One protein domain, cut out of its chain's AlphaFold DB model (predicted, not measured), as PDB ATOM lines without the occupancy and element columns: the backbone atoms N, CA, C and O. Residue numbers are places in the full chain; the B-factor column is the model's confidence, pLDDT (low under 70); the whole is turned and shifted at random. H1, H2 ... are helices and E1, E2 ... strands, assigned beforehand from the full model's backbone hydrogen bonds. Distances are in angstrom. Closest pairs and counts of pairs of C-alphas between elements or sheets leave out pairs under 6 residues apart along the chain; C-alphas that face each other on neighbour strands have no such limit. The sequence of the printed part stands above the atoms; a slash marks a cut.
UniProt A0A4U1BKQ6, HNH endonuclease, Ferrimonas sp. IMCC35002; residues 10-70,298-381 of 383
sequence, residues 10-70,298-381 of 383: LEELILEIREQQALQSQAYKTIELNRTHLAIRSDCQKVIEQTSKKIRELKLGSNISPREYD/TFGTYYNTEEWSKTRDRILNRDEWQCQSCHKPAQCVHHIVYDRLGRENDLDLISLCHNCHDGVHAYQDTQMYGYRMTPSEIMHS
ATOM      1  N   LEU A  10      68.183 164.376  23.302       93.81
ATOM      2  CA  LEU A  10      67.981 163.088  23.964       93.81
ATOM      3  C   LEU A  10      67.660 163.220  25.455       93.81
ATOM      4  O   LEU A  10      67.145 162.266  26.026       93.81
ATOM      5  N   GLU A  11      67.948 164.361  26.085       93.88
ATOM      6  CA  GLU A  11      67.750 164.539  27.526       93.88
ATOM      7  C   GLU A  11      66.261 164.429  27.891       93.88
ATOM      8  O   GLU A  11      65.852 163.492  28.577       93.88
ATOM      9  N   GLU A  12      65.434 165.328  27.353       92.69
ATOM     10  CA  GLU A  12      63.984 165.335  27.581       92.69
ATOM     11  C   GLU A  12      63.316 164.087  26.985       92.69
ATOM     12  O   GLU A  12      62.504 163.437  27.645       92.69
ATOM     13  N   LEU A  13      63.738 163.674  25.784       94.12
ATOM     14  CA  LEU A  13      63.186 162.501  25.103       94.12
ATOM     15  C   LEU A  13      63.309 161.222  25.945       94.12
ATOM     16  O   LEU A  13      62.351 160.452  26.049       94.12
ATOM     17  N   ILE A  14      64.484 160.962  26.525       95.31
ATOM     18  CA  ILE A  14      64.721 159.755  27.324       95.31
ATOM     19  C   ILE A  14      63.924 159.807  28.628       95.31
ATOM     20  O   ILE A  14      63.361 158.784  29.024       95.31
ATOM     21  N   LEU A  15      63.835 160.972  29.277       95.06
ATOM     22  CA  LEU A  15      63.040 161.144  30.493       95.06
ATOM     23  C   LEU A  15      61.556 160.863  30.238       95.06
ATOM     24  O   LEU A  15      60.970 160.033  30.934       95.06
ATOM     25  N   GLU A  16      60.976 161.439  29.184       95.38
ATOM     26  CA  GLU A  16      59.580 161.176  28.825       95.38
ATOM     27  C   GLU A  16      59.340 159.698  28.477       95.38
ATOM     28  O   GLU A  16      58.348 159.100  28.903       95.38
ATOM     29  N   ILE A  17      60.253 159.064  27.729       95.31
ATOM     30  CA  ILE A  17      60.139 157.633  27.401       95.31
ATOM     31  C   ILE A  17      60.172 156.777  28.672       95.31
ATOM     32  O   ILE A  17      59.367 155.850  28.794       95.31
ATOM     33  N   ARG A  18      61.053 157.086  29.631       94.94
ATOM     34  CA  ARG A  18      61.142 156.359  30.907       94.94
ATOM     35  C   ARG A  18      59.860 156.453  31.716       94.94
ATOM     36  O   ARG A  18      59.433 155.443  32.271       94.94
ATOM     37  N   GLU A  19      59.231 157.625  31.775       94.75
ATOM     38  CA  GLU A  19      57.949 157.791  32.468       94.75
ATOM     39  C   GLU A  19      56.887 156.853  31.885       94.75
ATOM     40  O   GLU A  19      56.207 156.130  32.617       94.75
ATOM     41  N   GLN A  20      56.796 156.783  30.554       96.00
ATOM     42  CA  GLN A  20      55.864 155.873  29.889       96.00
ATOM     43  C   GLN A  20      56.220 154.397  30.133       96.00
ATOM     44  O   GLN A  20      55.328 153.577  30.363       96.00
ATOM     45  N   GLN A  21      57.507 154.042  30.124       94.06
ATOM     46  CA  GLN A  21      57.971 152.682  30.423       94.06
ATOM     47  C   GLN A  21      57.686 152.272  31.874       94.06
ATOM     48  O   GLN A  21      57.307 151.125  32.123       94.06
ATOM     49  N   ALA A  22      57.798 153.194  32.832       93.00
ATOM     50  CA  ALA A  22      57.462 152.941  34.229       93.00
ATOM     51  C   ALA A  22      55.970 152.602  34.390       93.00
ATOM     52  O   ALA A  22      55.624 151.615  35.048       93.00
ATOM     53  N   LEU A  23      55.091 153.348  33.708       94.31
ATOM     54  CA  LEU A  23      53.653 153.063  33.662       94.31
ATOM     55  C   LEU A  23      53.360 151.688  33.036       94.31
ATOM     56  O   LEU A  23      52.542 150.931  33.562       94.31
ATOM     57  N   GLN A  24      54.057 151.324  31.952       93.44
ATOM     58  CA  GLN A  24      53.937 149.991  31.348       93.44
ATOM     59  C   GLN A  24      54.355 148.883  32.306       93.44
ATOM     60  O   GLN A  24      53.625 147.909  32.482       93.44
ATOM     61  N   SER A  25      55.516 149.036  32.939       91.62
ATOM     62  CA  SER A  25      56.050 148.070  33.897       91.62
ATOM     63  C   SER A  25      55.064 147.832  35.048       91.62
ATOM     64  O   SER A  25      54.751 146.687  35.390       91.62
ATOM     65  N   GLN A  26      54.471 148.904  35.584       93.25
ATOM     66  CA  GLN A  26      53.447 148.813  36.622       93.25
ATOM     67  C   GLN A  26      52.170 148.106  36.139       93.25
ATOM     68  O   GLN A  26      51.606 147.283  36.873       93.25
ATOM     69  N   ALA A  27      51.723 148.377  34.910       93.25
ATOM     70  CA  ALA A  27      50.564 147.716  34.318       93.25
ATOM     71  C   ALA A  27      50.809 146.210  34.116       93.25
ATOM     72  O   ALA A  27      49.973 145.396  34.513       93.25
ATOM     73  N   TYR A  28      51.975 145.819  33.589       91.38
ATOM     74  CA  TYR A  28      52.350 144.409  33.437       91.38
ATOM     75  C   TYR A  28      52.415 143.681  34.780       91.38
ATOM     76  O   TYR A  28      51.840 142.600  34.918       91.38
ATOM     77  N   LYS A  29      53.036 144.293  35.796       90.81
ATOM     78  CA  LYS A  29      53.090 143.729  37.152       90.81
ATOM     79  C   LYS A  29      51.691 143.546  37.746       90.81
ATOM     80  O   LYS A  29      51.399 142.517  38.350       90.81
ATOM     81  N   THR A  30      50.802 144.515  37.537       90.50
ATOM     82  CA  THR A  30      49.404 144.427  37.985       90.50
ATOM     83  C   THR A  30      48.661 143.284  37.290       90.50
ATOM     84  O   THR A  30      47.964 142.525  37.963       90.50
ATOM     85  N   ILE A  31      48.842 143.104  35.976       88.19
ATOM     86  CA  ILE A  31      48.277 141.968  35.226       88.19
ATOM     87  C   ILE A  31      48.790 140.638  35.776       88.19
ATOM     88  O   ILE A  31      48.004 139.709  35.972       88.19
ATOM     89  N   GLU A  32      50.094 140.538  36.034       83.62
ATOM     90  CA  GLU A  32      50.712 139.313  36.531       83.62
ATOM     91  C   GLU A  32      50.169 138.895  37.902       83.62
ATOM     92  O   GLU A  32      49.956 137.702  38.126       83.62
ATOM     93  N   LEU A  33      49.901 139.860  38.785       83.94
ATOM     94  CA  LEU A  33      49.315 139.620  40.106       83.94
ATOM     95  C   LEU A  33      47.806 139.315  40.051       83.94
ATOM     96  O   LEU A  33      47.278 138.700  40.970       83.94
ATOM     97  N   ASN A  34      47.110 139.701  38.974       81.88
ATOM     98  CA  ASN A  34      45.646 139.643  38.855       81.88
ATOM     99  C   ASN A  34      45.172 138.818  37.640       81.88
ATOM    100  O   ASN A  34      44.238 139.204  36.932       81.88
ATOM    101  N   ARG A  35      45.798 137.661  37.379       72.69
ATOM    102  CA  ARG A  35      45.596 136.865  36.142       72.69
ATOM    103  C   ARG A  35      44.136 136.479  35.859       72.69
ATOM    104  O   ARG A  35      43.746 136.387  34.691       72.69
ATOM    105  N   THR A  36      43.337 136.272  36.904       69.69
ATOM    106  CA  THR A  36      41.924 135.862  36.832       69.69
ATOM    107  C   THR A  36      40.940 137.039  36.773       69.69
ATOM    108  O   THR A  36      39.782 136.838  36.415       69.69
ATOM    109  N   HIS A  37      41.368 138.273  37.061       75.44
ATOM    110  CA  HIS A  37      40.487 139.446  37.089       75.44
ATOM    111  C   HIS A  37      40.459 140.162  35.733       75.44
ATOM    112  O   HIS A  37      41.277 141.038  35.445       75.44
ATOM    113  N   LEU A  38      39.479 139.808  34.896       75.06
ATOM    114  CA  LEU A  38      39.327 140.343  33.534       75.06
ATOM    115  C   LEU A  38      39.245 141.878  33.469       75.06
ATOM    116  O   LEU A  38      39.863 142.471  32.588       75.06
ATOM    117  N   ALA A  39      38.526 142.520  34.396       78.56
ATOM    118  CA  ALA A  39      38.379 143.979  34.416       78.56
ATOM    119  C   ALA A  39      39.729 144.687  34.626       78.56
ATOM    120  O   ALA A  39      40.121 145.516  33.810       78.56
ATOM    121  N   ILE A  40      40.488 144.264  35.644       80.31
ATOM    122  CA  ILE A  40      41.829 144.793  35.945       80.31
ATOM    123  C   ILE A  40      42.751 144.613  34.738       80.31
ATOM    124  O   ILE A  40      43.430 145.547  34.318       80.31
ATOM    125  N   ARG A  41      42.736 143.424  34.124       85.81
ATOM    126  CA  ARG A  41      43.538 143.148  32.928       85.81
ATOM    127  C   ARG A  41      43.168 144.057  31.761       85.81
ATOM    128  O   ARG A  41      44.064 144.549  31.084       85.81
ATOM    129  N   SER A  42      41.876 144.288  31.533       82.69
ATOM    130  CA  SER A  42      41.412 145.177  30.469       82.69
ATOM    131  C   SER A  42      41.854 146.621  30.689       82.69
ATOM    132  O   SER A  42      42.192 147.290  29.716       82.69
ATOM    133  N   ASP A  43      41.853 147.111  31.927       90.12
ATOM    134  CA  ASP A  43      42.276 148.480  32.222       90.12
ATOM    135  C   ASP A  43      43.794 148.640  32.117       90.12
ATOM    136  O   ASP A  43      44.269 149.575  31.471       90.12
ATOM    137  N   CYS A  44      44.569 147.677  32.625       93.25
ATOM    138  CA  CYS A  44      46.019 147.652  32.424       93.25
ATOM    139  C   CYS A  44      46.397 147.565  30.936       93.25
ATOM    140  O   CYS A  44      47.346 148.217  30.507       93.25
ATOM    141  N   GLN A  45      45.637 146.817  30.130       91.06
ATOM    142  CA  GLN A  45      45.860 146.725  28.687       91.06
ATOM    143  C   GLN A  45      45.693 148.087  27.991       91.06
ATOM    144  O   GLN A  45      46.523 148.450  27.160       91.06
ATOM    145  N   LYS A  46      44.687 148.887  28.379       93.44
ATOM    146  CA  LYS A  46      44.513 150.258  27.860       93.44
ATOM    147  C   LYS A  46      45.713 151.145  28.196       93.44
ATOM    148  O   LYS A  46      46.171 151.889  27.332       93.44
ATOM    149  N   VAL A  47      46.243 151.046  29.420       95.12
ATOM    150  CA  VAL A  47      47.450 151.789  29.832       95.12
ATOM    151  C   VAL A  47      48.644 151.397  28.961       95.12
ATOM    152  O   VAL A  47      49.345 152.271  28.454       95.12
ATOM    153  N   ILE A  48      48.854 150.098  28.726       94.94
ATOM    154  CA  ILE A  48      49.938 149.590  27.870       94.94
ATOM    155  C   ILE A  48      49.807 150.115  26.434       94.94
ATOM    156  O   ILE A  48      50.798 150.532  25.834       94.94
ATOM    157  N   GLU A  49      48.597 150.135  25.877       93.44
ATOM    158  CA  GLU A  49      48.337 150.651  24.529       93.44
ATOM    159  C   GLU A  49      48.591 152.161  24.424       93.44
ATOM    160  O   GLU A  49      49.265 152.611  23.493       93.44
ATOM    161  N   GLN A  50      48.103 152.943  25.391       95.88
ATOM    162  CA  GLN A  50      48.282 154.398  25.437       95.88
ATOM    163  C   GLN A  50      49.758 154.790  25.560       95.88
ATOM    164  O   GLN A  50      50.257 155.587  24.767       95.88
ATOM    165  N   THR A  51      50.469 154.185  26.507       96.00
ATOM    166  CA  THR A  51      51.907 154.411  26.720       96.00
ATOM    167  C   THR A  51      52.734 153.965  25.511       96.00
ATOM    168  O   THR A  51      53.617 154.699  25.075       96.00
ATOM    169  N   SER A  52      52.411 152.823  24.887       94.94
ATOM    170  CA  SER A  52      53.092 152.357  23.664       94.94
ATOM    171  C   SER A  52      52.928 153.353  22.519       94.94
ATOM    172  O   SER A  52      53.881 153.642  21.792       94.94
ATOM    173  N   LYS A  53      51.714 153.896  22.361       94.88
ATOM    174  CA  LYS A  53      51.424 154.940  21.379       94.88
ATOM    175  C   LYS A  53      52.238 156.204  21.671       94.88
ATOM    176  O   LYS A  53      52.899 156.693  20.760       94.88
ATOM    177  N   LYS A  54      52.254 156.678  22.920       96.38
ATOM    178  CA  LYS A  54      53.008 157.873  23.322       96.38
ATOM    179  C   LYS A  54      54.515 157.705  23.100       96.38
ATOM    180  O   LYS A  54      55.122 158.582  22.503       96.38
ATOM    181  N   ILE A  55      55.111 156.565  23.469       94.31
ATOM    182  CA  ILE A  55      56.532 156.269  23.195       94.31
ATOM    183  C   ILE A  55      56.823 156.339  21.692       94.31
ATOM    184  O   ILE A  55      57.823 156.921  21.275       94.31
ATOM    185  N   ARG A  56      55.949 155.765  20.859       93.19
ATOM    186  CA  ARG A  56      56.101 155.829  19.401       93.19
ATOM    187  C   ARG A  56      56.028 157.267  18.884       93.19
ATOM    188  O   ARG A  56      56.823 157.630  18.026       93.19
ATOM    189  N   GLU A  57      55.085 158.062  19.382       93.94
ATOM    190  CA  GLU A  57      54.940 159.476  19.019       93.94
ATOM    191  C   GLU A  57      56.162 160.298  19.434       93.94
ATOM    192  O   GLU A  57      56.637 161.092  18.633       93.94
ATOM    193  N   LEU A  58      56.724 160.052  20.620       93.94
ATOM    194  CA  LEU A  58      57.951 160.705  21.086       93.94
ATOM    195  C   LEU A  58      59.143 160.393  20.182       93.94
ATOM    196  O   LEU A  58      59.847 161.295  19.738       93.94
ATOM    197  N   LYS A  59      59.328 159.117  19.832       90.75
ATOM    198  CA  LYS A  59      60.395 158.700  18.914       90.75
ATOM    199  C   LYS A  59      60.236 159.319  17.524       90.75
ATOM    200  O   LYS A  59      61.217 159.791  16.959       90.75
ATOM    201  N   LEU A  60      59.014 159.350  16.985       87.00
ATOM    202  CA  LEU A  60      58.724 159.950  15.674       87.00
ATOM    203  C   LEU A  60      58.808 161.481  15.678       87.00
ATOM    204  O   LEU A  60      59.159 162.063  14.659       87.00
ATOM    205  N   GLY A  61      58.456 162.118  16.794       84.88
ATOM    206  CA  GLY A  61      58.518 163.567  16.975       84.88
ATOM    207  C   GLY A  61      59.917 164.081  17.311       84.88
ATOM    208  O   GLY A  61      60.147 165.286  17.232       84.88
ATOM    209  N   SER A  62      60.856 163.195  17.665       81.38
ATOM    210  CA  SER A  62      62.247 163.581  17.890       81.38
ATOM    211  C   SER A  62      62.848 164.152  16.603       81.38
ATOM    212  O   SER A  62      62.842 163.508  15.556       81.38
ATOM    213  N   ASN A  63      63.395 165.368  16.666       81.56
ATOM    214  CA  ASN A  63      64.036 166.019  15.519       81.56
ATOM    215  C   ASN A  63      65.473 165.498  15.296       81.56
ATOM    216  O   ASN A  63      66.398 166.262  15.028       81.56
ATOM    217  N   ILE A  64      65.678 164.191  15.481       89.00
ATOM    218  CA  ILE A  64      66.973 163.518  15.367       89.00
ATOM    219  C   ILE A  64      66.911 162.606  14.146       89.00
ATOM    220  O   ILE A  64      66.459 161.458  14.209       89.00
ATOM    221  N   SER A  65      67.353 163.151  13.016       90.12
ATOM    222  CA  SER A  65      67.378 162.421  11.750       90.12
ATOM    223  C   SER A  65      68.482 161.356  11.752       90.12
ATOM    224  O   SER A  65      69.565 161.609  12.295       90.12
ATOM    225  N   PRO A  66      68.240 160.172  11.157       92.25
ATOM    226  CA  PRO A  66      69.303 159.205  10.909       92.25
ATOM    227  C   PRO A  66      70.344 159.795   9.955       92.25
ATOM    228  O   PRO A  66      70.025 160.661   9.139       92.25
ATOM    229  N   ARG A  67      71.586 159.320  10.039       92.62
ATOM    230  CA  ARG A  67      72.615 159.695   9.061       92.62
ATOM    231  C   ARG A  67      72.353 159.033   7.708       92.62
ATOM    232  O   ARG A  67      71.776 157.949   7.633       92.62
ATOM    233  N   GLU A  68      72.835 159.678   6.652       92.56
ATOM    234  CA  GLU A  68      72.678 159.224   5.261       92.56
ATOM    235  C   GLU A  68      73.943 158.547   4.698       92.56
ATOM    236  O   GLU A  68      73.945 158.080   3.562       92.56
ATOM    237  N   TYR A  69      75.022 158.474   5.483       91.50
ATOM    238  CA  TYR A  69      76.326 157.920   5.098       91.50
ATOM    239  C   TYR A  69      76.814 156.868   6.103       91.50
ATOM    240  O   TYR A  69      76.332 156.831   7.234       91.50
ATOM    241  N   ASP A  70      77.742 156.004   5.671       88.44
ATOM    242  CA  ASP A  70      78.165 154.735   6.306       88.44
ATOM    243  C   ASP A  70      76.985 153.895   6.837       88.44
ATOM    244  O   ASP A  70      77.046 153.328   7.929       88.44
ATOM    245  N   THR A 298      70.486 142.788  12.670       79.19
ATOM    246  CA  THR A 298      71.323 143.977  12.453       79.19
ATOM    247  C   THR A 298      72.222 144.244  13.661       79.19
ATOM    248  O   THR A 298      73.360 144.648  13.481       79.19
ATOM    249  N   PHE A 299      71.760 143.976  14.886       81.88
ATOM    250  CA  PHE A 299      72.578 144.147  16.083       81.88
ATOM    251  C   PHE A 299      73.803 143.228  16.105       81.88
ATOM    252  O   PHE A 299      74.911 143.719  16.305       81.88
ATOM    253  N   GLY A 300      73.627 141.928  15.868       79.81
ATOM    254  CA  GLY A 300      74.720 140.954  15.915       79.81
ATOM    255  C   GLY A 300      75.761 141.148  14.817       79.81
ATOM    256  O   GLY A 300      76.961 140.993  15.054       79.81
ATOM    257  N   THR A 301      75.326 141.535  13.620       85.69
ATOM    258  CA  THR A 301      76.220 141.664  12.466       85.69
ATOM    259  C   THR A 301      76.897 143.028  12.382       85.69
ATOM    260  O   THR A 301      78.055 143.099  11.973       85.69
ATOM    261  N   TYR A 302      76.222 144.106  12.799       91.00
ATOM    262  CA  TYR A 302      76.682 145.482  12.593       91.00
ATOM    263  C   TYR A 302      78.042 145.785  13.225       91.00
ATOM    264  O   TYR A 302      78.877 146.434  12.599       91.00
ATOM    265  N   TYR A 303      78.320 145.281  14.428       90.12
ATOM    266  CA  TYR A 303      79.571 145.589  15.132       90.12
ATOM    267  C   TYR A 303      80.834 145.037  14.446       90.12
ATOM    268  O   TYR A 303      81.933 145.502  14.746       90.12
ATOM    269  N   ASN A 304      80.691 144.100  13.503       89.56
ATOM    270  CA  ASN A 304      81.797 143.527  12.726       89.56
ATOM    271  C   ASN A 304      81.972 144.180  11.341       89.56
ATOM    272  O   ASN A 304      82.711 143.665  10.503       89.56
ATOM    273  N   THR A 305      81.275 145.287  11.076       93.00
ATOM    274  CA  THR A 305      81.236 145.944   9.760       93.00
ATOM    275  C   THR A 305      82.220 147.107   9.646       93.00
ATOM    276  O   THR A 305      82.640 147.707  10.643       93.00
ATOM    277  N   GLU A 306      82.566 147.473   8.410       94.75
ATOM    278  CA  GLU A 306      83.380 148.662   8.135       94.75
ATOM    279  C   GLU A 306      82.618 149.948   8.501       94.75
ATOM    280  O   GLU A 306      83.206 150.906   9.006       94.75
ATOM    281  N   GLU A 307      81.298 149.956   8.310       95.19
ATOM    282  CA  GLU A 307      80.383 151.039   8.671       95.19
ATOM    283  C   GLU A 307      80.435 151.367  10.166       95.19
ATOM    284  O   GLU A 307      80.524 152.544  10.545       95.19
ATOM    285  N   TRP A 308      80.419 150.341  11.027       96.06
ATOM    286  CA  TRP A 308      80.595 150.541  12.464       96.06
ATOM    287  C   TRP A 308      82.007 151.017  12.794       96.06
ATOM    288  O   TRP A 308      82.144 151.945  13.586       96.06
ATOM    289  N   SER A 309      83.051 150.459  12.170       96.00
ATOM    290  CA  SER A 309      84.429 150.920  12.393       96.00
ATOM    291  C   SER A 309      84.576 152.417  12.093       96.00
ATOM    292  O   SER A 309      85.079 153.168  12.930       96.00
ATOM    293  N   LYS A 310      84.059 152.875  10.945       96.50
ATOM    294  CA  LYS A 310      84.044 154.296  10.552       96.50
ATOM    295  C   LYS A 310      83.245 155.153  11.527       96.50
ATOM    296  O   LYS A 310      83.690 156.231  11.915       96.50
ATOM    297  N   THR A 311      82.075 154.670  11.942       96.56
ATOM    298  CA  THR A 311      81.218 155.368  12.907       96.56
ATOM    299  C   THR A 311      81.910 155.496  14.258       96.56
ATOM    300  O   THR A 311      82.008 156.596  14.793       96.56
ATOM    301  N   ARG A 312      82.475 154.407  14.783       96.94
ATOM    302  CA  ARG A 312      83.228 154.387  16.038       96.94
ATOM    303  C   ARG A 312      84.377 155.393  16.010       96.94
ATOM    304  O   ARG A 312      84.494 156.201  16.929       96.94
ATOM    305  N   ASP A 313      85.189 155.381  14.958       97.00
ATOM    306  CA  ASP A 313      86.323 156.297  14.834       97.00
ATOM    307  C   ASP A 313      85.866 157.755  14.700       97.00
ATOM    308  O   ASP A 313      86.461 158.645  15.309       97.00
ATOM    309  N   ARG A 314      84.777 158.024  13.969       96.19
ATOM    310  CA  ARG A 314      84.172 159.364  13.884       96.19
ATOM    311  C   ARG A 314      83.771 159.887  15.264       96.19
ATOM    312  O   ARG A 314      84.095 161.028  15.590       96.19
ATOM    313  N   ILE A 315      83.113 159.062  16.076       97.44
ATOM    314  CA  ILE A 315      82.657 159.448  17.417       97.44
ATOM    315  C   ILE A 315      83.827 159.661  18.380       97.44
ATOM    316  O   ILE A 315      83.853 160.667  19.088       97.44
ATOM    317  N   LEU A 316      84.837 158.786  18.354       97.50
ATOM    318  CA  LEU A 316      86.045 158.967  19.163       97.50
ATOM    319  C   LEU A 316      86.799 160.242  18.771       97.50
ATOM    320  O   LEU A 316      87.208 160.999  19.646       97.50
ATOM    321  N   ASN A 317      86.930 160.530  17.473       96.88
ATOM    322  CA  ASN A 317      87.563 161.761  16.996       96.88
ATOM    323  C   ASN A 317      86.763 163.015  17.373       96.88
ATOM    324  O   ASN A 317      87.356 164.014  17.776       96.88
ATOM    325  N   ARG A 318      85.427 162.970  17.277       96.44
ATOM    326  CA  ARG A 318      84.535 164.056  17.717       96.44
ATOM    327  C   ARG A 318      84.775 164.420  19.184       96.44
ATOM    328  O   ARG A 318      84.757 165.600  19.528       96.44
ATOM    329  N   ASP A 319      84.999 163.403  20.006       96.62
ATOM    330  CA  ASP A 319      85.179 163.497  21.455       96.62
ATOM    331  C   ASP A 319      86.657 163.614  21.872       96.62
ATOM    332  O   ASP A 319      86.980 163.443  23.047       96.62
ATOM    333  N   GLU A 320      87.559 163.887  20.921       96.81
ATOM    334  CA  GLU A 320      89.008 164.030  21.139       96.81
ATOM    335  C   GLU A 320      89.645 162.826  21.853       96.81
ATOM    336  O   GLU A 320      90.611 162.960  22.604       96.81
ATOM    337  N   TRP A 321      89.091 161.631  21.633       97.31
ATOM    338  CA  TRP A 321      89.474 160.391  22.309       97.31
ATOM    339  C   TRP A 321      89.380 160.479  23.839       97.31
ATOM    340  O   TRP A 321      90.058 159.734  24.551       97.31
ATOM    341  N   GLN A 322      88.527 161.358  24.371       97.12
ATOM    342  CA  GLN A 322      88.282 161.511  25.803       97.12
ATOM    343  C   GLN A 322      86.934 160.915  26.204       97.12
ATOM    344  O   GLN A 322      85.907 161.098  25.550       97.12
ATOM    345  N   CYS A 323      86.931 160.218  27.338       97.00
ATOM    346  CA  CYS A 323      85.721 159.747  27.990       97.00
ATOM    347  C   CYS A 323      84.876 160.951  28.405       97.00
ATOM    348  O   CYS A 323      85.321 161.775  29.204       97.00
ATOM    349  N   GLN A 324      83.640 161.022  27.921       95.88
ATOM    350  CA  GLN A 324      82.755 162.158  28.185       95.88
ATOM    351  C   GLN A 324      82.242 162.216  29.635       95.88
ATOM    352  O   GLN A 324      81.699 163.237  30.046       95.88
ATOM    353  N   SER A 325      82.459 161.153  30.416       95.69
ATOM    354  CA  SER A 325      82.176 161.095  31.855       95.69
ATOM    355  C   SER A 325      83.399 161.477  32.701       95.69
ATOM    356  O   SER A 325      83.389 162.476  33.417       95.69
ATOM    357  N   CYS A 326      84.495 160.715  32.606       96.12
ATOM    358  CA  CYS A 326      85.643 160.870  33.510       96.12
ATOM    359  C   CYS A 326      86.880 161.540  32.896       96.12
ATOM    360  O   CYS A 326      87.897 161.653  33.580       96.12
ATOM    361  N   HIS A 327      86.833 161.942  31.622       95.25
ATOM    362  CA  HIS A 327      87.921 162.608  30.888       95.25
ATOM    363  C   HIS A 327      89.223 161.807  30.697       95.25
ATOM    364  O   HIS A 327      90.184 162.307  30.117       95.25
ATOM    365  N   LYS A 328      89.271 160.541  31.128       96.50
ATOM    366  CA  LYS A 328      90.353 159.604  30.771       96.50
ATOM    367  C   LYS A 328      90.273 159.226  29.284       96.50
ATOM    368  O   LYS A 328      89.209 159.403  28.694       96.50
ATOM    369  N   PRO A 329      91.331 158.647  28.684       98.25
ATOM    370  CA  PRO A 329      91.269 158.162  27.306       98.25
ATOM    371  C   PRO A 329      90.066 157.234  27.087       98.25
ATOM    372  O   PRO A 329      89.879 156.279  27.847       98.25
ATOM    373  N   ALA A 330      89.244 157.534  26.083       97.69
ATOM    374  CA  ALA A 330      88.127 156.700  25.669       97.69
ATOM    375  C   ALA A 330      88.632 155.496  24.869       97.69
ATOM    376  O   ALA A 330      89.544 155.610  24.051       97.69
ATOM    377  N   GLN A 331      88.018 154.338  25.099       97.25
ATOM    378  CA  GLN A 331      88.286 153.109  24.341       97.25
ATOM    379  C   GLN A 331      87.030 152.580  23.639       97.25
ATOM    380  O   GLN A 331      87.130 151.803  22.687       97.25
ATOM    381  N   CYS A 332      85.857 153.018  24.094       96.25
ATOM    382  CA  CYS A 332      84.557 152.535  23.664       96.25
ATOM    383  C   CYS A 332      83.672 153.683  23.186       96.25
ATOM    384  O   CYS A 332      83.802 154.822  23.633       96.25
ATOM    385  N   VAL A 333      82.727 153.338  22.319       97.50
ATOM    386  CA  VAL A 333      81.602 154.192  21.946       97.50
ATOM    387  C   VAL A 333      80.343 153.507  22.452       97.50
ATOM    388  O   VAL A 333      80.093 152.351  22.123       97.50
ATOM    389  N   HIS A 334      79.589 154.209  23.290       96.69
ATOM    390  CA  HIS A 334      78.364 153.724  23.905       96.69
ATOM    391  C   HIS A 334      77.145 154.255  23.152       96.69
ATOM    392  O   HIS A 334      77.033 155.463  22.936       96.69
ATOM    393  N   HIS A 335      76.212 153.371  22.805       96.00
ATOM    394  CA  HIS A 335      74.894 153.743  22.291       96.00
ATOM    395  C   HIS A 335      73.968 154.168  23.434       96.00
ATOM    396  O   HIS A 335      73.509 153.334  24.214       96.00
ATOM    397  N   ILE A 336      73.630 155.456  23.482       95.81
ATOM    398  CA  ILE A 336      72.617 156.015  24.388       95.81
ATOM    399  C   ILE A 336      71.223 155.517  23.976       95.81
ATOM    400  O   ILE A 336      70.419 155.092  24.810       95.81
ATOM    401  N   VAL A 337      70.946 155.524  22.669       93.69
ATOM    402  CA  VAL A 337      69.718 154.986  22.071       93.69
ATOM    403  C   VAL A 337      70.044 154.106  20.866       93.69
ATOM    404  O   VAL A 337      71.043 154.298  20.184       93.69
ATOM    405  N   TYR A 338      69.169 153.136  20.594       92.12
ATOM    406  CA  TYR A 338      69.345 152.137  19.530       92.12
ATOM    407  C   TYR A 338      68.319 152.292  18.394       92.12
ATOM    408  O   TYR A 338      68.279 151.479  17.476       92.12
ATOM    409  N   ASP A 339      67.475 153.330  18.438       89.94
ATOM    410  CA  ASP A 339      66.344 153.520  17.510       89.94
ATOM    411  C   ASP A 339      66.757 153.634  16.033       89.94
ATOM    412  O   ASP A 339      65.947 153.408  15.133       89.94
ATOM    413  N   ARG A 340      68.019 153.990  15.784       91.31
ATOM    414  CA  ARG A 340      68.608 154.188  14.457       91.31
ATOM    415  C   ARG A 340      69.844 153.310  14.238       91.31
ATOM    416  O   ARG A 340      70.715 153.707  13.480       91.31
ATOM    417  N   LEU A 341      69.944 152.151  14.891       92.25
ATOM    418  CA  LEU A 341      71.086 151.238  14.745       92.25
ATOM    419  C   LEU A 341      71.452 151.002  13.264       92.25
ATOM    420  O   LEU A 341      70.562 150.787  12.440       92.25
ATOM    421  N   GLY A 342      72.740 151.101  12.926       92.00
ATOM    422  CA  GLY A 342      73.243 151.030  11.546       92.00
ATOM    423  C   GLY A 342      73.161 152.344  10.755       92.00
ATOM    424  O   GLY A 342      73.815 152.492   9.729       92.00
ATOM    425  N   ARG A 343      72.402 153.331  11.236       94.00
ATOM    426  CA  ARG A 343      72.254 154.682  10.661       94.00
ATOM    427  C   ARG A 343      72.124 155.742  11.754       94.00
ATOM    428  O   ARG A 343      71.345 156.694  11.642       94.00
ATOM    429  N   GLU A 344      72.869 155.543  12.834       94.44
ATOM    430  CA  GLU A 344      72.790 156.340  14.052       94.44
ATOM    431  C   GLU A 344      73.054 157.805  13.757       94.44
ATOM    432  O   GLU A 344      73.902 158.139  12.932       94.44
ATOM    433  N   ASN A 345      72.362 158.689  14.463       94.56
ATOM    434  CA  ASN A 345      72.851 160.049  14.569       94.56
ATOM    435  C   ASN A 345      74.062 160.049  15.509       94.56
ATOM    436  O   ASN A 345      74.092 159.285  16.470       94.56
ATOM    437  N   ASP A 346      75.036 160.928  15.292       95.06
ATOM    438  CA  ASP A 346      76.182 161.026  16.197       95.06
ATOM    439  C   ASP A 346      75.741 161.323  17.648       95.06
ATOM    440  O   ASP A 346      76.398 160.878  18.586       95.06
ATOM    441  N   LEU A 347      74.606 162.009  17.858       94.56
ATOM    442  CA  LEU A 347      74.026 162.229  19.191       94.56
ATOM    443  C   LEU A 347      73.604 160.938  19.902       94.56
ATOM    444  O   LEU A 347      73.555 160.914  21.124       94.56
ATOM    445  N   ASP A 348      73.350 159.857  19.170       95.88
ATOM    446  CA  ASP A 348      72.982 158.563  19.753       95.88
ATOM    447  C   ASP A 348      74.170 157.886  20.443       95.88
ATOM    448  O   ASP A 348      73.990 156.882  21.131       95.88
ATOM    449  N   LEU A 349      75.380 158.417  20.237       97.06
ATOM    450  CA  LEU A 349      76.649 157.787  20.562       97.06
ATOM    451  C   LEU A 349      77.520 158.703  21.428       97.06
ATOM    452  O   LEU A 349      77.703 159.888  21.131       97.06
ATOM    453  N   ILE A 350      78.137 158.138  22.463       97.38
ATOM    454  CA  ILE A 350      79.022 158.859  23.387       97.38
ATOM    455  C   ILE A 350      80.313 158.079  23.651       97.38
ATOM    456  O   ILE A 350      80.278 156.873  23.899       97.38
ATOM    457  N   SER A 351      81.467 158.748  23.598       98.00
ATOM    458  CA  SER A 351      82.758 158.105  23.870       98.00
ATOM    459  C   SER A 351      82.980 157.909  25.367       98.00
ATOM    460  O   SER A 351      82.891 158.858  26.147       98.00
ATOM    461  N   LEU A 352      83.329 156.688  25.775       97.75
ATOM    462  CA  LEU A 352      83.588 156.320  27.167       97.75
ATOM    463  C   LEU A 352      84.873 155.496  27.300       97.75
ATOM    464  O   LEU A 352      85.326 154.823  26.369       97.75
ATOM    465  N   CYS A 353      85.470 155.531  28.491       97.88
ATOM    466  CA  CYS A 353      86.457 154.526  28.869       97.88
ATOM    467  C   CYS A 353      85.765 153.222  29.292       97.88
ATOM    468  O   CYS A 353      84.582 153.259  29.637       97.88
ATOM    469  N   HIS A 354      86.485 152.094  29.317       97.38
ATOM    470  CA  HIS A 354      85.911 150.795  29.716       97.38
ATOM    471  C   HIS A 354      85.181 150.862  31.065       97.38
ATOM    472  O   HIS A 354      84.020 150.491  31.147       97.38
ATOM    473  N   ASN A 355      85.802 151.448  32.095       97.12
ATOM    474  CA  ASN A 355      85.187 151.530  33.425       97.12
ATOM    475  C   ASN A 355      83.859 152.304  33.422       97.12
ATOM    476  O   ASN A 355      82.894 151.866  34.039       97.12
ATOM    477  N   CYS A 356      83.799 153.452  32.737       97.69
ATOM    478  CA  CYS A 356      82.559 154.225  32.648       97.69
ATOM    479  C   CYS A 356      81.515 153.494  31.801       97.69
ATOM    480  O   CYS A 356      80.345 153.499  32.158       97.69
ATOM    481  N   HIS A 357      81.927 152.865  30.701       97.31
ATOM    482  CA  HIS A 357      81.044 152.076  29.847       97.31
ATOM    483  C   HIS A 357      80.401 150.914  30.619       97.31
ATOM    484  O   HIS A 357      79.181 150.765  30.609       97.31
ATOM    485  N   ASP A 358      81.208 150.139  31.339       96.00
ATOM    486  CA  ASP A 358      80.740 149.001  32.128       96.00
ATOM    487  C   ASP A 358      79.897 149.461  33.320       96.00
ATOM    488  O   ASP A 358      78.894 148.831  33.646       96.00
ATOM    489  N   GLY A 359      80.246 150.597  33.931       96.38
ATOM    490  CA  GLY A 359      79.452 151.229  34.983       96.38
ATOM    491  C   GLY A 359      78.062 151.662  34.511       96.38
ATOM    492  O   GLY A 359      77.078 151.416  35.210       96.38
ATOM    493  N   VAL A 360      77.961 152.234  33.305       96.31
ATOM    494  CA  VAL A 360      76.676 152.572  32.672       96.31
ATOM    495  C   VAL A 360      75.828 151.313  32.472       96.31
ATOM    496  O   VAL A 360      74.682 151.289  32.919       96.31
ATOM    497  N   HIS A 361      76.384 150.248  31.879       93.50
ATOM    498  CA  HIS A 361      75.653 148.982  31.705       93.50
ATOM    499  C   HIS A 361      75.227 148.380  33.042       93.50
ATOM    500  O   HIS A 361      74.050 148.090  33.226       93.50
ATOM    501  N   ALA A 362      76.142 148.286  34.011       93.06
ATOM    502  CA  ALA A 362      75.847 147.755  35.339       93.06
ATOM    503  C   ALA A 362      74.723 148.537  36.033       93.06
ATOM    504  O   ALA A 362      73.822 147.939  36.620       93.06
ATOM    505  N   TYR A 363      74.738 149.871  35.940       93.88
ATOM    506  CA  TYR A 363      73.665 150.695  36.481       93.88
ATOM    507  C   TYR A 363      72.346 150.419  35.763       93.88
ATOM    508  O   TYR A 363      71.358 150.111  36.425       93.88
ATOM    509  N   GLN A 364      72.316 150.462  34.431       92.69
ATOM    510  CA  GLN A 364      71.097 150.227  33.656       92.69
ATOM    511  C   GLN A 364      70.503 148.827  33.868       92.69
ATOM    512  O   GLN A 364      69.282 148.707  33.967       92.69
ATOM    513  N   ASP A 365      71.340 147.799  33.998       88.81
ATOM    514  CA  ASP A 365      70.922 146.415  34.241       88.81
ATOM    515  C   ASP A 365      70.273 146.229  35.622       88.81
ATOM    516  O   ASP A 365      69.453 145.329  35.808       88.81
ATOM    517  N   THR A 366      70.588 147.098  36.593       89.88
ATOM    518  CA  THR A 366      69.921 147.106  37.911       89.88
ATOM    519  C   THR A 366      68.543 147.772  37.895       89.88
ATOM    520  O   THR A 366      67.793 147.658  38.867       89.88
ATOM    521  N   GLN A 367      68.206 148.486  36.819       89.88
ATOM    522  CA  GLN A 367      66.943 149.207  36.679       89.88
ATOM    523  C   GLN A 367      65.882 148.350  35.967       89.88
ATOM    524  O   GLN A 367      65.984 147.131  35.840       89.88
ATOM    525  N   MET A 368      64.793 148.986  35.530       81.25
ATOM    526  CA  MET A 368      63.736 148.314  34.774       81.25
ATOM    527  C   MET A 368      64.151 148.019  33.325       81.25
ATOM    528  O   MET A 368      64.937 148.751  32.723       81.25
ATOM    529  N   TYR A 369      63.559 146.978  32.731       75.94
ATOM    530  CA  TYR A 369      63.779 146.644  31.323       75.94
ATOM    531  C   TYR A 369      63.514 147.852  30.414       75.94
ATOM    532  O   TYR A 369      62.455 148.475  30.484       75.94
ATOM    533  N   GLY A 370      64.475 148.155  29.539       79.88
ATOM    534  CA  GLY A 370      64.389 149.284  28.613       79.88
ATOM    535  C   GLY A 370      64.827 150.631  29.191       79.88
ATOM    536  O   GLY A 370      64.790 151.613  28.451       79.88
ATOM    537  N   TYR A 371      65.285 150.684  30.447       91.12
ATOM    538  CA  TYR A 371      65.878 151.883  31.038       91.12
ATOM    539  C   TYR A 371      67.161 152.289  30.291       91.12
ATOM    540  O   TYR A 371      68.023 151.458  29.972       91.12
ATOM    541  N   ARG A 372      67.281 153.582  29.988       94.06
ATOM    542  CA  ARG A 372      68.407 154.190  29.261       94.06
ATOM    543  C   ARG A 372      68.850 155.441  29.973       94.06
ATOM    544  O   ARG A 372      67.982 156.265  30.211       94.06
ATOM    545  N   MET A 373      70.128 155.564  30.341       95.94
ATOM    546  CA  MET A 373      70.687 156.783  30.949       95.94
ATOM    547  C   MET A 373      70.585 157.969  29.991       95.94
ATOM    548  O   MET A 373      70.792 157.796  28.791       95.94
ATOM    549  N   THR A 374      70.236 159.152  30.500       96.19
ATOM    550  CA  THR A 374      70.317 160.372  29.689       96.19
ATOM    551  C   THR A 374      71.785 160.726  29.447       96.19
ATOM    552  O   THR A 374      72.659 160.306  30.217       96.19
ATOM    553  N   PRO A 375      72.105 161.512  28.405       95.44
ATOM    554  CA  PRO A 375      73.474 161.962  28.211       95.44
ATOM    555  C   PRO A 375      74.032 162.689  29.441       95.44
ATOM    556  O   PRO A 375      75.172 162.430  29.830       95.44
ATOM    557  N   SER A 376      73.239 163.552  30.091       95.19
ATOM    558  CA  SER A 376      73.667 164.249  31.306       95.19
ATOM    559  C   SER A 376      73.956 163.287  32.455       95.19
ATOM    560  O   SER A 376      75.001 163.399  33.099       95.19
ATOM    561  N   GLU A 377      73.094 162.300  32.697       96.00
ATOM    562  CA  GLU A 377      73.335 161.292  33.731       96.00
ATOM    563  C   GLU A 377      74.622 160.504  33.464       96.00
ATOM    564  O   GLU A 377      75.407 160.303  34.389       96.00
ATOM    565  N   ILE A 378      74.887 160.103  32.213       96.00
ATOM    566  CA  ILE A 378      76.129 159.403  31.840       96.00
ATOM    567  C   ILE A 378      77.348 160.282  32.139       96.00
ATOM    568  O   ILE A 378      78.305 159.824  32.765       96.00
ATOM    569  N   MET A 379      77.316 161.552  31.722       93.56
ATOM    570  CA  MET A 379      78.440 162.477  31.898       93.56
ATOM    571  C   MET A 379      78.742 162.778  33.373       93.56
ATOM    572  O   MET A 379      79.903 162.941  33.739       93.56
ATOM    573  N   HIS A 380      77.721 162.837  34.230       92.19
ATOM    574  CA  HIS A 380      77.888 163.186  35.646       92.19
ATOM    575  C   HIS A 380      78.037 161.973  36.572       92.19
ATOM    576  O   HIS A 380      78.384 162.136  37.746       92.19
ATOM    577  N   SER A 381      77.822 160.759  36.064       87.62
ATOM    578  CA  SER A 381      78.015 159.536  36.837       87.62
ATOM    579  C   SER A 381      79.499 159.256  37.049       87.62
ATOM    580  O   SER A 381      80.284 159.210  36.103       87.62
TER     581      SER A 381
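Overview. This is residues 10 to 70 and 298 to 381 of the 383 residues of the protein "HNH endonuclease" of Ferrimonas sp. IMCC35002 (UniProt A0A4U1BKQ6). A long helical hairpin of H1 and H2 forms an arm, and a smaller head of short helices, loops and one strand hairpin sits at its open end, where H1 begins and H2 ends. In the head, H4 packs on the small sheet of E1 and E2, with H5 near E1, while residues 34 to 39 stick out at the far tip of the arm. The printed part has 145 residues, with six named helices and two named strands in the order H1, H2, H3, H4, E1, E2, H5, H6; the sheet, E1 - E2, is antiparallel and the class is mostly helix. The whole is only just loose, close to compact, with a radius of gyration of the C-alphas of 17.9 A, and is elongated, spanning 56 by 31 by 28 A.

Arrangement. H1, residues 10 to 33, and H2, residues 38 to 61, form a helical hairpin and touch, closest at the C-alphas of Ala 27 and Cys 44, 4.9 A apart. They run opposite ways at a shallow tilt of 15 degrees. H3, residues 298 to 302, is close to but not clearly touching H4, residues 306 to 318; their closest C-alphas, of Tyr 302 and Trp 308, are 6.4 A apart. E1, residues 332 to 335, and E2, residues 349 to 352, are an antiparallel hairpin at 145 degrees, with N 334 and O 350 at 2.8 A and N 350 and O 334 at 2.9 A, within hydrogen-bond range. The closest C-alphas of H4 and E2, of Leu 316 and Ser 351, are 5.8 A apart. Those of E1 and H5, residues 354 to 365, are Cys 332 and His 354, at 6.4 A. H6, residues 375 to 380, only just touches H1, by residues 10 to 11 of H1 alone, with 3 pairs of C-alphas within 8 A, the closest being Glu 11 and Pro 375 at 6.3 A; the two helices are about perpendicular, at 84 degrees. H4 and H5 are apart. In H1, H2, H3, H4, H5 and H6 every O i to N i+4 pair is within hydrogen-bond range.

Along the chain. H1 begins at C-alpha 10, (67.981, 163.088, 23.964), and measures 34.1 A; H2 measures 34.4 A and ends at C-alpha 61, (58.518, 163.567, 16.975). H4 measures 18.2 A and H5 16.3 A. H6 ends at C-alpha 380, (77.888, 163.186, 35.646).

Size, cuts and confidence. The C-alphas farthest apart, of Thr 36 and Glu 320, are 57.1 A apart. Residues 71 to 297 are not printed, and C-alphas 70 and 298 are 14.2 A apart across the cut. The links H4 to E1 and E1 to E2 are long. Mean pLDDT of the printed part is 92.2; residue 36 is under 70.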